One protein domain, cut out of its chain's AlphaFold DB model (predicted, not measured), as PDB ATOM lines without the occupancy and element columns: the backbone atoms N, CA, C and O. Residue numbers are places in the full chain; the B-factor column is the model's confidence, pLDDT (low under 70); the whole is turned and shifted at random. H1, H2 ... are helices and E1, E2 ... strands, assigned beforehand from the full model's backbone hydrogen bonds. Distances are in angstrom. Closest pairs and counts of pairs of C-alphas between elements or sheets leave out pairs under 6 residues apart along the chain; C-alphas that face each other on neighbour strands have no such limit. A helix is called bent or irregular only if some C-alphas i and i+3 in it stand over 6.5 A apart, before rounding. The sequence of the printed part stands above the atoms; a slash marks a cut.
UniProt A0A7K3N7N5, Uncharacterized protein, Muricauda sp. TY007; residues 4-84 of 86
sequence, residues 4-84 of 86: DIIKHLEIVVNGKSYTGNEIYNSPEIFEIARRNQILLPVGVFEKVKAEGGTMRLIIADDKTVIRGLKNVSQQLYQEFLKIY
ATOM      1  N   ASP A   4     -40.553 -54.762  24.347       83.69
ATOM      2  CA  ASP A   4     -40.474 -53.809  23.255       83.69
ATOM      3  C   ASP A   4     -39.847 -52.479  23.699       83.69
ATOM      4  O   ASP A   4     -38.966 -51.951  23.025       83.69
ATOM      5  N   ILE A   5     -40.180 -52.009  24.907       84.62
ATOM      6  CA  ILE A   5     -39.568 -50.814  25.507       84.62
ATOM      7  C   ILE A   5     -38.070 -51.021  25.713       84.62
ATOM      8  O   ILE A   5     -37.274 -50.157  25.356       84.62
ATOM      9  N   ILE A   6     -37.668 -52.175  26.252       87.31
ATOM     10  CA  ILE A   6     -36.258 -52.451  26.564       87.31
ATOM     11  C   ILE A   6     -35.378 -52.504  25.310       87.31
ATOM     12  O   ILE A   6     -34.222 -52.082  25.359       87.31
ATOM     13  N   LYS A   7     -35.909 -52.962  24.173       90.50
ATOM     14  CA  LYS A   7     -35.171 -52.969  22.897       90.50
ATOM     15  C   LYS A   7     -34.800 -51.571  22.408       90.50
ATOM     16  O   LYS A   7     -33.776 -51.412  21.754       90.50
ATOM     17  N   HIS A   8     -35.620 -50.581  22.737       92.44
ATOM     18  CA  HIS A   8     -35.457 -49.192  22.316       92.44
ATOM     19  C   HIS A   8     -34.972 -48.294  23.461       92.44
ATOM     20  O   HIS A   8     -35.141 -47.074  23.404       92.44
ATOM     21  N   LEU A   9     -34.363 -48.882  24.495       91.94
ATOM     22  CA  LEU A   9     -33.873 -48.173  25.668       91.94
ATOM     23  C   LEU A   9     -32.375 -48.408  25.875       91.94
ATOM     24  O   LEU A   9     -31.889 -49.539  25.863       91.94
ATOM     25  N   GLU A  10     -31.658 -47.318  26.113       94.00
ATOM     26  CA  GLU A  10     -30.277 -47.293  26.577       94.00
ATOM     27  C   GLU A  10     -30.252 -46.666  27.972       94.00
ATOM     28  O   GLU A  10     -30.665 -45.518  28.149       94.00
ATOM     29  N   ILE A  11     -29.755 -47.398  28.966       93.88
ATOM     30  CA  ILE A  11     -29.504 -46.865  30.308       93.88
ATOM     31  C   ILE A  11     -28.008 -46.636  30.459       93.88
ATOM     32  O   ILE A  11     -27.218 -47.538  30.204       93.88
ATOM     33  N   VAL A  12     -27.607 -45.445  30.888       94.38
ATOM     34  CA  VAL A  12     -26.208 -45.116  31.154       94.38
ATOM     35  C   VAL A  12     -26.043 -44.797  32.626       94.38
ATOM     36  O   VAL A  12     -26.648 -43.851  33.114       94.38
ATOM     37  N   VAL A  13     -25.216 -45.571  33.322       92.81
ATOM     38  CA  VAL A  13     -24.901 -45.386  34.745       92.81
ATOM     39  C   VAL A  13     -23.388 -45.310  34.881       92.81
ATOM     40  O   VAL A  13     -22.687 -46.193  34.386       92.81
ATOM     41  N   ASN A  14     -22.875 -44.252  35.513       87.81
ATOM     42  CA  ASN A  14     -21.437 -44.042  35.737       87.81
ATOM     43  C   ASN A  14     -20.603 -44.166  34.442       87.81
ATOM     44  O   ASN A  14     -19.543 -44.789  34.411       87.81
ATOM     45  N   GLY A  15     -21.135 -43.650  33.328       87.00
ATOM     46  CA  GLY A  15     -20.508 -43.719  32.001       87.00
ATOM     47  C   GLY A  15     -20.617 -45.072  31.284       87.00
ATOM     48  O   GLY A  15     -20.296 -45.151  30.098       87.00
ATOM     49  N   LYS A  16     -21.116 -46.123  31.945       93.31
ATOM     50  CA  LYS A  16     -21.353 -47.431  31.327       93.31
ATOM     51  C   LYS A  16     -22.753 -47.500  30.731       93.31
ATOM     52  O   LYS A  16     -23.729 -47.188  31.405       93.31
ATOM     53  N   SER A  17     -22.836 -47.918  29.470       94.56
ATOM     54  CA  SER A  17     -24.095 -48.101  28.744       94.56
ATOM     55  C   SER A  17     -24.614 -49.534  28.872       94.56
ATOM     56  O   SER A  17     -23.822 -50.475  28.901       94.56
ATOM     57  N   TYR A  18     -25.935 -49.672  28.954       94.75
ATOM     58  CA  TYR A  18     -26.675 -50.924  29.032       94.75
ATOM     59  C   TYR A  18     -27.853 -50.865  28.061       94.75
ATOM     60  O   TYR A  18     -28.680 -49.951  28.137       94.75
ATOM     61  N   THR A  19     -27.961 -51.852  27.176       92.69
ATOM     62  CA  THR A  19     -29.015 -51.923  26.152       92.69
ATOM     63  C   THR A  19     -29.668 -53.299  26.110       92.69
ATOM     64  O   THR A  19     -29.026 -54.309  26.399       92.69
ATOM     65  N   GLY A  20     -30.954 -53.368  25.744       87.25
ATOM     66  CA  GLY A  20     -31.632 -54.634  25.453       87.25
ATOM     67  C   GLY A  20     -31.433 -55.710  26.534       87.25
ATOM     68  O   GLY A  20     -31.871 -55.573  27.677       87.25
ATOM     69  N   ASN A  21     -30.728 -56.786  26.174       86.38
ATOM     70  CA  ASN A  21     -30.452 -57.913  27.069       86.38
ATOM     71  C   ASN A  21     -29.566 -57.548  28.270       86.38
ATOM     72  O   ASN A  21     -29.667 -58.187  29.312       86.38
ATOM     73  N   GLU A  22     -28.707 -56.535  28.165       91.94
ATOM     74  CA  GLU A  22     -27.848 -56.109  29.278       91.94
ATOM     75  C   GLU A  22     -28.668 -55.499  30.415       91.94
ATOM     76  O   GLU A  22     -28.355 -55.717  31.588       91.94
ATOM     77  N   ILE A  23     -29.746 -54.787  30.065       91.06
ATOM     78  CA  ILE A  23     -30.724 -54.265  31.023       91.06
ATOM     79  C   ILE A  23     -31.435 -55.439  31.702       91.06
ATOM     80  O   ILE A  23     -31.524 -55.468  32.923       91.06
ATOM     81  N   TYR A  24     -31.885 -56.435  30.933       87.56
ATOM     82  CA  TYR A  24     -32.569 -57.614  31.475       87.56
ATOM     83  C   TYR A  24     -31.711 -58.453  32.419       87.56
ATOM     84  O   TYR A  24     -32.193 -58.917  33.449       87.56
ATOM     85  N   ASN A  25     -30.441 -58.640  32.071       90.19
ATOM     86  CA  ASN A  25     -29.527 -59.494  32.823       90.19
ATOM     87  C   ASN A  25     -28.902 -58.789  34.037       90.19
ATOM     88  O   ASN A  25     -28.167 -59.421  34.793       90.19
ATOM     89  N   SER A  26     -29.190 -57.499  34.240       92.56
ATOM     90  CA  SER A  26     -28.661 -56.697  35.345       92.56
ATOM     91  C   SER A  26     -29.807 -56.225  36.250       92.56
ATOM     92  O   SER A  26     -30.428 -55.208  35.940       92.56
ATOM     93  N   PRO A  27     -30.088 -56.898  37.385       92.75
ATOM     94  CA  PRO A  27     -31.236 -56.573  38.241       92.75
ATOM     95  C   PRO A  27     -31.295 -55.107  38.690       92.75
ATOM     96  O   PRO A  27     -32.366 -54.505  38.716       92.75
ATOM     97  N   GLU A  28     -30.140 -54.515  38.999       92.12
ATOM     98  CA  GLU A  28     -30.027 -53.106  39.388       92.12
ATOM     99  C   GLU A  28     -30.437 -52.161  38.250       92.12
ATOM    100  O   GLU A  28     -31.257 -51.263  38.438       92.12
ATOM    101  N   ILE A  29     -29.921 -52.401  37.043       93.44
ATOM    102  CA  ILE A  29     -30.215 -51.582  35.862       93.44
ATOM    103  C   ILE A  29     -31.666 -51.765  35.430       93.44
ATOM    104  O   ILE A  29     -32.325 -50.789  35.077       93.44
ATOM    105  N   PHE A  30     -32.192 -52.988  35.502       91.44
ATOM    106  CA  PHE A  30     -33.601 -53.256  35.242       91.44
ATOM    107  C   PHE A  30     -34.506 -52.461  36.189       91.44
ATOM    108  O   PHE A  30     -35.484 -51.857  35.749       91.44
ATOM    109  N   GLU A  31     -34.169 -52.410  37.479       91.25
ATOM    110  CA  GLU A  31     -34.931 -51.646  38.466       91.25
ATOM    111  C   GLU A  31     -34.837 -50.131  38.221       91.25
ATOM    112  O   GLU A  31     -35.850 -49.431  38.311       91.25
ATOM    113  N   ILE A  32     -33.663 -49.619  37.834       90.62
ATOM    114  CA  ILE A  32     -33.492 -48.224  37.389       90.62
ATOM    115  C   ILE A  32     -34.387 -47.939  36.182       90.62
ATOM    116  O   ILE A  32     -35.128 -46.953  36.179       90.62
ATOM    117  N   ALA A  33     -34.358 -48.802  35.170       90.00
ATOM    118  CA  ALA A  33     -35.145 -48.641  33.958       90.00
ATOM    119  C   ALA A  33     -36.652 -48.653  34.272       90.00
ATOM    120  O   ALA A  33     -37.387 -47.767  33.836       90.00
ATOM    121  N   ARG A  34     -37.099 -49.588  35.119       89.44
ATOM    122  CA  ARG A  34     -38.493 -49.709  35.570       89.44
ATOM    123  C   ARG A  34     -38.974 -48.460  36.307       89.44
ATOM    124  O   ARG A  34     -40.078 -47.990  36.041       89.44
ATOM    125  N   ARG A  35     -38.166 -47.906  37.218       88.56
ATOM    126  CA  ARG A  35     -38.515 -46.688  37.976       88.56
ATOM    127  C   ARG A  35     -38.614 -45.457  37.086       88.56
ATOM    128  O   ARG A  35     -39.470 -44.610  37.313       88.56
ATOM    129  N   ASN A  36     -37.766 -45.378  36.068       86.31
ATOM    130  CA  ASN A  36     -37.715 -44.239  35.161       86.31
ATOM    131  C   ASN A  36     -38.614 -44.399  33.927       86.31
ATOM    132  O   ASN A  36     -38.716 -43.471  33.131       86.31
ATOM    133  N   GLN A  37     -39.323 -45.523  33.783       81.06
ATOM    134  CA  GLN A  37     -40.234 -45.770  32.662       81.06
ATOM    135  C   GLN A  37     -41.332 -44.698  32.555       81.06
ATOM    136  O   GLN A  37     -41.702 -44.310  31.452       81.06
ATOM    137  N   ILE A  38     -41.822 -44.173  33.684       74.25
ATOM    138  CA  ILE A  38     -42.828 -43.092  33.714       74.25
ATOM    139  C   ILE A  38     -42.331 -41.783  33.087       74.25
ATOM    140  O   ILE A  38     -43.129 -40.914  32.752       74.25
ATOM    141  N   LEU A  39     -41.012 -41.632  32.948       74.69
ATOM    142  CA  LEU A  39     -40.375 -40.451  32.379       74.69
ATOM    143  C   LEU A  39     -40.244 -40.541  30.853       74.69
ATOM    144  O   LEU A  39     -39.713 -39.616  30.245       74.69
ATOM    145  N   LEU A  40     -40.691 -41.647  30.252       77.56
ATOM    146  CA  LEU A  40     -40.697 -41.875  28.815       77.56
ATOM    147  C   LEU A  40     -42.057 -41.429  28.259       77.56
ATOM    148  O   LEU A  40     -43.064 -42.102  28.501       77.56
ATOM    149  N   PRO A  41     -42.146 -40.307  27.527       79.75
ATOM    150  CA  PRO A  41     -43.419 -39.887  26.970       79.75
ATOM    151  C   PRO A  41     -43.794 -40.823  25.828       79.75
ATOM    152  O   PRO A  41     -43.100 -40.898  24.814       79.75
ATOM    153  N   VAL A  42     -44.929 -41.502  25.991       81.88
ATOM    154  CA  VAL A  42     -45.432 -42.526  25.061       81.88
ATOM    155  C   VAL A  42     -45.435 -42.026  23.612       81.88
ATOM    156  O   VAL A  42     -44.985 -42.732  22.718       81.88
ATOM    157  N   GLY A  43     -45.851 -40.778  23.376       84.38
ATOM    158  CA  GLY A  43     -45.888 -40.201  22.029       84.38
ATOM    159  C   GLY A  43     -44.516 -40.035  21.364       84.38
ATOM    160  O   GLY A  43     -44.418 -40.165  20.147       84.38
ATOM    161  N   VAL A  44     -43.452 -39.775  22.132       86.88
ATOM    162  CA  VAL A  44     -42.086 -39.753  21.581       86.88
ATOM    163  C   VAL A  44     -41.576 -41.174  21.412       86.88
ATOM    164  O   VAL A  44     -40.974 -41.473  20.388       86.88
ATOM    165  N   PHE A  45     -41.852 -42.059  22.371       88.38
ATOM    166  CA  PHE A  45     -41.416 -43.449  22.304       88.38
ATOM    167  C   PHE A  45     -41.901 -44.156  21.034       88.38
ATOM    168  O   PHE A  45     -41.096 -44.764  20.336       88.38
ATOM    169  N   GLU A  46     -43.179 -44.011  20.685       90.81
ATOM    170  CA  GLU A  46     -43.733 -44.610  19.465       90.81
ATOM    171  C   GLU A  46     -43.035 -44.092  18.198       90.81
ATOM    172  O   GLU A  46     -42.755 -44.865  17.282       90.81
ATOM    173  N   LYS A  47     -42.676 -42.800  18.154       93.06
ATOM    174  CA  LYS A  47     -41.911 -42.221  17.038       93.06
ATOM    175  C   LYS A  47     -40.480 -42.756  16.989       93.06
ATOM    176  O   LYS A  47     -40.005 -43.127  15.922       93.06
ATOM    177  N   VAL A  48     -39.811 -42.849  18.140       93.06
ATOM    178  CA  VAL A  48     -38.461 -43.427  18.254       93.06
ATOM    179  C   VAL A  48     -38.468 -44.871  17.762       93.06
ATOM    180  O   VAL A  48     -37.611 -45.256  16.973       93.06
ATOM    181  N   LYS A  49     -39.463 -45.656  18.178       92.69
ATOM    182  CA  LYS A  49     -39.664 -47.033  17.732       92.69
ATOM    183  C   LYS A  49     -39.893 -47.116  16.222       92.69
ATOM    184  O   LYS A  49     -39.271 -47.949  15.569       92.69
ATOM    185  N   ALA A  50     -40.740 -46.251  15.661       93.69
ATOM    186  CA  ALA A  50     -41.007 -46.206  14.223       93.69
ATOM    187  C   ALA A  50     -39.748 -45.898  13.391       93.69
ATOM    188  O   ALA A  50     -39.606 -46.408  12.283       93.69
ATOM    189  N   GLU A  51     -38.818 -45.114  13.937       94.62
ATOM    190  CA  GLU A  51     -37.527 -44.812  13.307       94.62
ATOM    191  C   GLU A  51     -36.435 -45.861  13.600       94.62
ATOM    192  O   GLU A  51     -35.320 -45.744  13.095       94.62
ATOM    193  N   GLY A  52     -36.718 -46.892  14.409       92.62
ATOM    194  CA  GLY A  52     -35.705 -47.853  14.865       92.62
ATOM    195  C   GLY A  52     -34.661 -47.239  15.807       92.62
ATOM    196  O   GLY A  52     -33.577 -47.795  15.986       92.62
ATOM    197  N   GLY A  53     -34.981 -46.090  16.398       94.00
ATOM    198  CA  GLY A  53     -34.109 -45.334  17.278       94.00
ATOM    199  C   GLY A  53     -34.052 -45.886  18.699       94.00
ATOM    200  O   GLY A  53     -34.564 -46.959  19.030       94.00
ATOM    201  N   THR A  54     -33.405 -45.127  19.576       93.56
ATOM    202  CA  THR A  54     -33.210 -45.496  20.979       93.56
ATOM    203  C   THR A  54     -33.419 -44.285  21.874       93.56
ATOM    204  O   THR A  54     -32.837 -43.226  21.642       93.56
ATOM    205  N   MET A  55     -34.227 -44.442  22.918       92.00
ATOM    206  CA  MET A  55     -34.286 -43.485  24.015       92.00
ATOM    207  C   MET A  55     -33.165 -43.777  24.999       92.00
ATOM    208  O   MET A  55     -32.942 -44.920  25.385       92.00
ATOM    209  N   ARG A  56     -32.480 -42.730  25.434       92.06
ATOM    210  CA  ARG A  56     -31.351 -42.806  26.349       92.06
ATOM    211  C   ARG A  56     -31.719 -42.166  27.678       92.06
ATOM    212  O   ARG A  56     -32.191 -41.031  27.702       92.06
ATOM    213  N   LEU A  57     -31.466 -42.876  28.770       91.81
ATOM    214  CA  LEU A  57     -31.554 -42.363  30.133       91.81
ATOM    215  C   LEU A  57     -30.164 -42.411  30.754       91.81
ATOM    216  O   LEU A  57     -29.602 -43.488  30.942       91.81
ATOM    217  N   ILE A  58     -29.603 -41.249  31.056       92.38
ATOM    218  CA  ILE A  58     -28.301 -41.115  31.701       92.38
ATOM    219  C   ILE A  58     -28.556 -40.777  33.166       92.38
ATOM    220  O   ILE A  58     -29.182 -39.765  33.471       92.38
ATOM    221  N   ILE A  59     -28.091 -41.647  34.053       92.00
ATOM    222  CA  ILE A  59     -28.172 -41.484  35.498       92.00
ATOM    223  C   ILE A  59     -26.839 -40.903  35.959       92.00
ATOM    224  O   ILE A  59     -25.809 -41.578  35.892       92.00
ATOM    225  N   ALA A  60     -26.862 -39.637  36.363       89.12
ATOM    226  CA  ALA A  60     -25.713 -38.954  36.936       89.12
ATOM    227  C   ALA A  60     -25.481 -39.383  38.397       89.12
ATOM    228  O   ALA A  60     -26.366 -39.954  39.041       89.12
ATOM    229  N   ASP A  61     -24.292 -39.090  38.929       86.56
ATOM    230  CA  ASP A  61     -23.877 -39.493  40.283       86.56
ATOM    231  C   ASP A  61     -24.779 -38.901  41.384       86.56
ATOM    232  O   ASP A  61     -25.026 -39.524  42.417       86.56
ATOM    233  N   ASP A  62     -25.329 -37.709  41.141       88.38
ATOM    234  CA  ASP A  62     -26.294 -37.015  42.003       88.38
ATOM    235  C   ASP A  62     -27.733 -37.555  41.867       88.38
ATOM    236  O   ASP A  62     -28.659 -37.034  42.490       88.38
ATOM    237  N   LYS A  63     -27.915 -38.633  41.092       82.94
ATOM    238  CA  LYS A  63     -29.192 -39.262  40.719       82.94
ATOM    239  C   LYS A  63     -30.055 -38.425  39.775       82.94
ATOM    240  O   LYS A  63     -31.216 -38.781  39.554       82.94
ATOM    241  N   THR A  64     -29.512 -37.363  39.182       88.19
ATOM    242  CA  THR A  64     -30.184 -36.638  38.104       88.19
ATOM    243  C   THR A  64     -30.348 -37.556  36.891       88.19
ATOM    244  O   THR A  64     -29.445 -38.311  36.528       88.19
ATOM    245  N   VAL A  65     -31.528 -37.507  36.270       89.00
ATOM    246  CA  VAL A  65     -31.871 -38.322  35.099       89.00
ATOM    247  C   VAL A  65     -31.923 -37.428  33.874       89.00
ATOM    248  O   VAL A  65     -32.874 -36.668  33.691       89.00
ATOM    249  N   ILE A  66     -30.915 -37.552  33.020       89.69
ATOM    250  CA  ILE A  66     -30.837 -36.846  31.744       89.69
ATOM    251  C   ILE A  66     -31.431 -37.752  30.667       89.69
ATOM    252  O   ILE A  66     -31.147 -38.951  30.609       89.69
ATOM    253  N   ARG A  67     -32.276 -37.182  29.812       89.88
ATOM    254  CA  ARG A  67     -32.972 -37.904  28.743       89.88
ATOM    255  C   ARG A  67     -32.368 -37.507  27.407       89.88
ATOM    256  O   ARG A  67     -32.029 -36.352  27.200       89.88
ATOM    257  N   GLY A  68     -32.282 -38.447  26.482       91.31
ATOM    258  CA  GLY A  68     -31.835 -38.167  25.124       91.31
ATOM    259  C   GLY A  68     -32.382 -39.175  24.133       91.31
ATOM    260  O   GLY A  68     -32.993 -40.170  24.519       91.31
ATOM    261  N   LEU A  69     -32.125 -38.931  22.852       93.06
ATOM    262  CA  LEU A  69     -32.442 -39.857  21.769       93.06
ATOM    263  C   LEU A  69     -31.183 -40.174  20.953       93.06
ATOM    264  O   LEU A  69     -30.263 -39.362  20.860       93.06
ATOM    265  N   LYS A  70     -31.159 -41.359  20.348       93.38
ATOM    266  CA  LYS A  70     -30.108 -41.855  19.454       93.38
ATOM    267  C   LYS A  70     -30.723 -42.522  18.236       93.38
ATOM    268  O   LYS A  70     -31.788 -43.120  18.345       93.38
ATOM    269  N   ASN A  71     -30.002 -42.483  17.115       94.25
ATOM    270  CA  ASN A  71     -30.412 -43.111  15.852       94.25
ATOM    271  C   ASN A  71     -31.828 -42.698  15.419       94.25
ATOM    272  O   ASN A  71     -32.596 -43.511  14.925       94.25
ATOM    273  N   VAL A  72     -32.164 -41.430  15.652       94.62
ATOM    274  CA  VAL A  72     -33.425 -40.810  15.244       94.62
ATOM    275  C   VAL A  72     -33.152 -39.723  14.214       94.62
ATOM    276  O   VAL A  72     -32.034 -39.207  14.109       94.62
ATOM    277  N   SER A  73     -34.182 -39.349  13.473       95.44
ATOM    278  CA  SER A  73     -34.168 -38.213  12.573       95.44
ATOM    279  C   SER A  73     -33.885 -36.916  13.335       95.44
ATOM    280  O   SER A  73     -34.247 -36.734  14.503       95.44
ATOM    281  N   GLN A  74     -33.260 -35.959  12.647       94.31
ATOM    282  CA  GLN A  74     -33.023 -34.630  13.210       94.31
ATOM    283  C   GLN A  74     -34.340 -33.950  13.607       94.31
ATOM    284  O   GLN A  74     -34.391 -33.256  14.618       94.31
ATOM    285  N   GLN A  75     -35.410 -34.169  12.839       93.69
ATOM    286  CA  GLN A  75     -36.731 -33.628  13.142       93.69
ATOM    287  C   GLN A  75     -37.258 -34.159  14.480       93.69
ATOM    288  O   GLN A  75     -37.638 -33.357  15.332       93.69
ATOM    289  N   LEU A  76     -37.231 -35.478  14.693       92.19
ATOM    290  CA  LEU A  76     -37.685 -36.078  15.947       92.19
ATOM    291  C   LEU A  76     -36.837 -35.614  17.136       92.19
ATOM    292  O   LEU A  76     -37.375 -35.304  18.199       92.19
ATOM    293  N   TYR A  77     -35.522 -35.493  16.946       92.38
ATOM    294  CA  TYR A  77     -34.635 -34.953  17.974       92.38
ATOM    295  C   TYR A  77     -35.014 -33.516  18.372       92.38
ATOM    296  O   TYR A  77     -35.118 -33.201  19.554       92.38
ATOM    297  N   GLN A  78     -35.292 -32.647  17.397       91.38
ATOM    298  CA  GLN A  78     -35.722 -31.269  17.660       91.38
ATOM    299  C   GLN A  78     -37.103 -31.194  18.324       91.38
ATOM    300  O   GLN A  78     -37.335 -30.329  19.165       91.38
ATOM    301  N   GLU A  79     -38.034 -32.086  17.975       90.31
ATOM    302  CA  GLU A  79     -39.321 -32.198  18.674       90.31
ATOM    303  C   GLU A  79     -39.138 -32.619  20.134       90.31
ATOM    304  O   GLU A  79     -39.770 -32.050  21.022       90.31
ATOM    305  N   PHE A  80     -38.245 -33.574  20.390       90.25
ATOM    306  CA  PHE A  80     -37.917 -34.036  21.734       90.25
ATOM    307  C   PHE A  80     -37.343 -32.916  22.611       90.25
ATOM    308  O   PHE A  80     -37.813 -32.734  23.733       90.25
ATOM    309  N   LEU A  81     -36.413 -32.111  22.086       88.62
ATOM    310  CA  LEU A  81     -35.819 -30.986  22.824       88.62
ATOM    311  C   LEU A  81     -36.829 -29.888  23.195       88.62
ATOM    312  O   LEU A  81     -36.633 -29.169  24.167       88.62
ATOM    313  N   LYS A  82     -37.942 -29.757  22.461       87.06
ATOM    314  CA  LYS A  82     -39.027 -28.831  22.840       87.06
ATOM    315  C   LYS A  82     -39.816 -29.313  24.060       87.06
ATOM    316  O   LYS A  82     -40.434 -28.499  24.737       87.06
ATOM    317  N   ILE A  83     -39.839 -30.625  24.301       82.31
ATOM    318  CA  ILE A  83     -40.553 -31.267  25.415       82.31
ATOM    319  C   ILE A  83     -39.636 -31.371  26.639       82.31
ATOM    320  O   ILE A  83     -40.087 -31.178  27.767       82.31
ATOM    321  N   TYR A  84     -38.355 -31.652  26.408       75.25
ATOM    322  CA  TYR A  84     -37.309 -31.698  27.423       75.25
ATOM    323  C   TYR A  84     -36.190 -30.731  27.041       75.25
ATOM    324  O   TYR A  84     -35.209 -31.162  26.433       75.25
TER     325      TYR A  84
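AT A GLANCE: This is residues 4 to 84 of the 86 residues of an uncharacterized protein of Muricauda sp. TY007 (UniProt A0A7K3N7N5). A twisted sheet of four strands, built of two hairpins side by side, E1 with E2 and E3 with E4, has its longest helix, H3, crossing over one face. H4 and H5 stand at the end of the sheet where E3 begins and E4 ends, and the short H1 and H2 graze the sheet. The order is E2 E1 E3 E4, mixed, in two layers, that is, a sheet with helices, H3 and H5, on one face. The printed part has 81 residues with five named helices and four named strands, in the order H1 E1 E2 H2 H3 H4 E3 E4 H5, and its class is mixed, helices and strands. It is compact, with a radius of gyration of the C-alphas of 12.0 A, and spans 33 by 26 by 21 A.

IN THESE COORDINATES: The inner strands are E1, residues 9 to 13, 13.1 A long, and E3, residues 54 to 59, 15.9 A. The edge strands are E2, residues 16 to 19, and E4, residues 65 to 70, 16.1 A. H3, residues 27 to 39, is 19.4 A long and irregular: C-alphas 35 and 38 are 7.0 A apart. H4 is residues 42 to 50, 12.3 A, and H5 residues 74 to 83, 14.7 A. H1, residues 4 to 7, begins at C-alpha 4 (-40.474, -53.809, 23.255); H2 is residues 21 to 24. H5 ends at C-alpha 83 (-40.553, -31.267, 25.415).

HOW THE PARTS SIT: E1 and E3 are parallel at 20 degrees, with N 10 and O 55 2.8 A apart, within hydrogen-bond range. The hairpin E1 and E2 is antiparallel at 160 degrees, with N 11 and O 18 2.9 A apart; the hairpin E3 and E4 is antiparallel at 155 degrees, with N 56 and O 68 2.8 A apart. The sheet is only just strongly twisted, its C-alphas up to 4.2 A off the best plane. H3 is on the sheet at a height of 9.2 A, over E1 and, only just, over E3 with 3 C-alphas; it runs only just across the strands, at 62 degrees to E1 on the local plane. The closest C-alphas of H3 and E1 are those of Ala 33 and Ile 11, 6.9 A apart. H2 and H3 touch only at the corner, through residues 29 to 33 of H3, the closest C-alphas being those of Ile 23 and Phe 30, 5.2 A. H4 and H5 only just touch, with 3 pairs of C-alphas within 8 A, the closest those of Val 44 and Phe 80, 7.1 A; their tilt is shallow, 12 degrees, opposite ways. H3 and H5 are apart. O i to N i+4 pairs are within range in 7 of 9 for H3, 4 of 5 for H4 and 5 of 6 for H5; H1 and H2 are too short for such a pair.

THE WHOLE: The C-alphas farthest apart, those of Pro 27 and Gln 75, are 34.4 A apart. The printed part has no cut, and its links between named elements are tight. Its mean pLDDT is 89.6, and no printed residue is under 70.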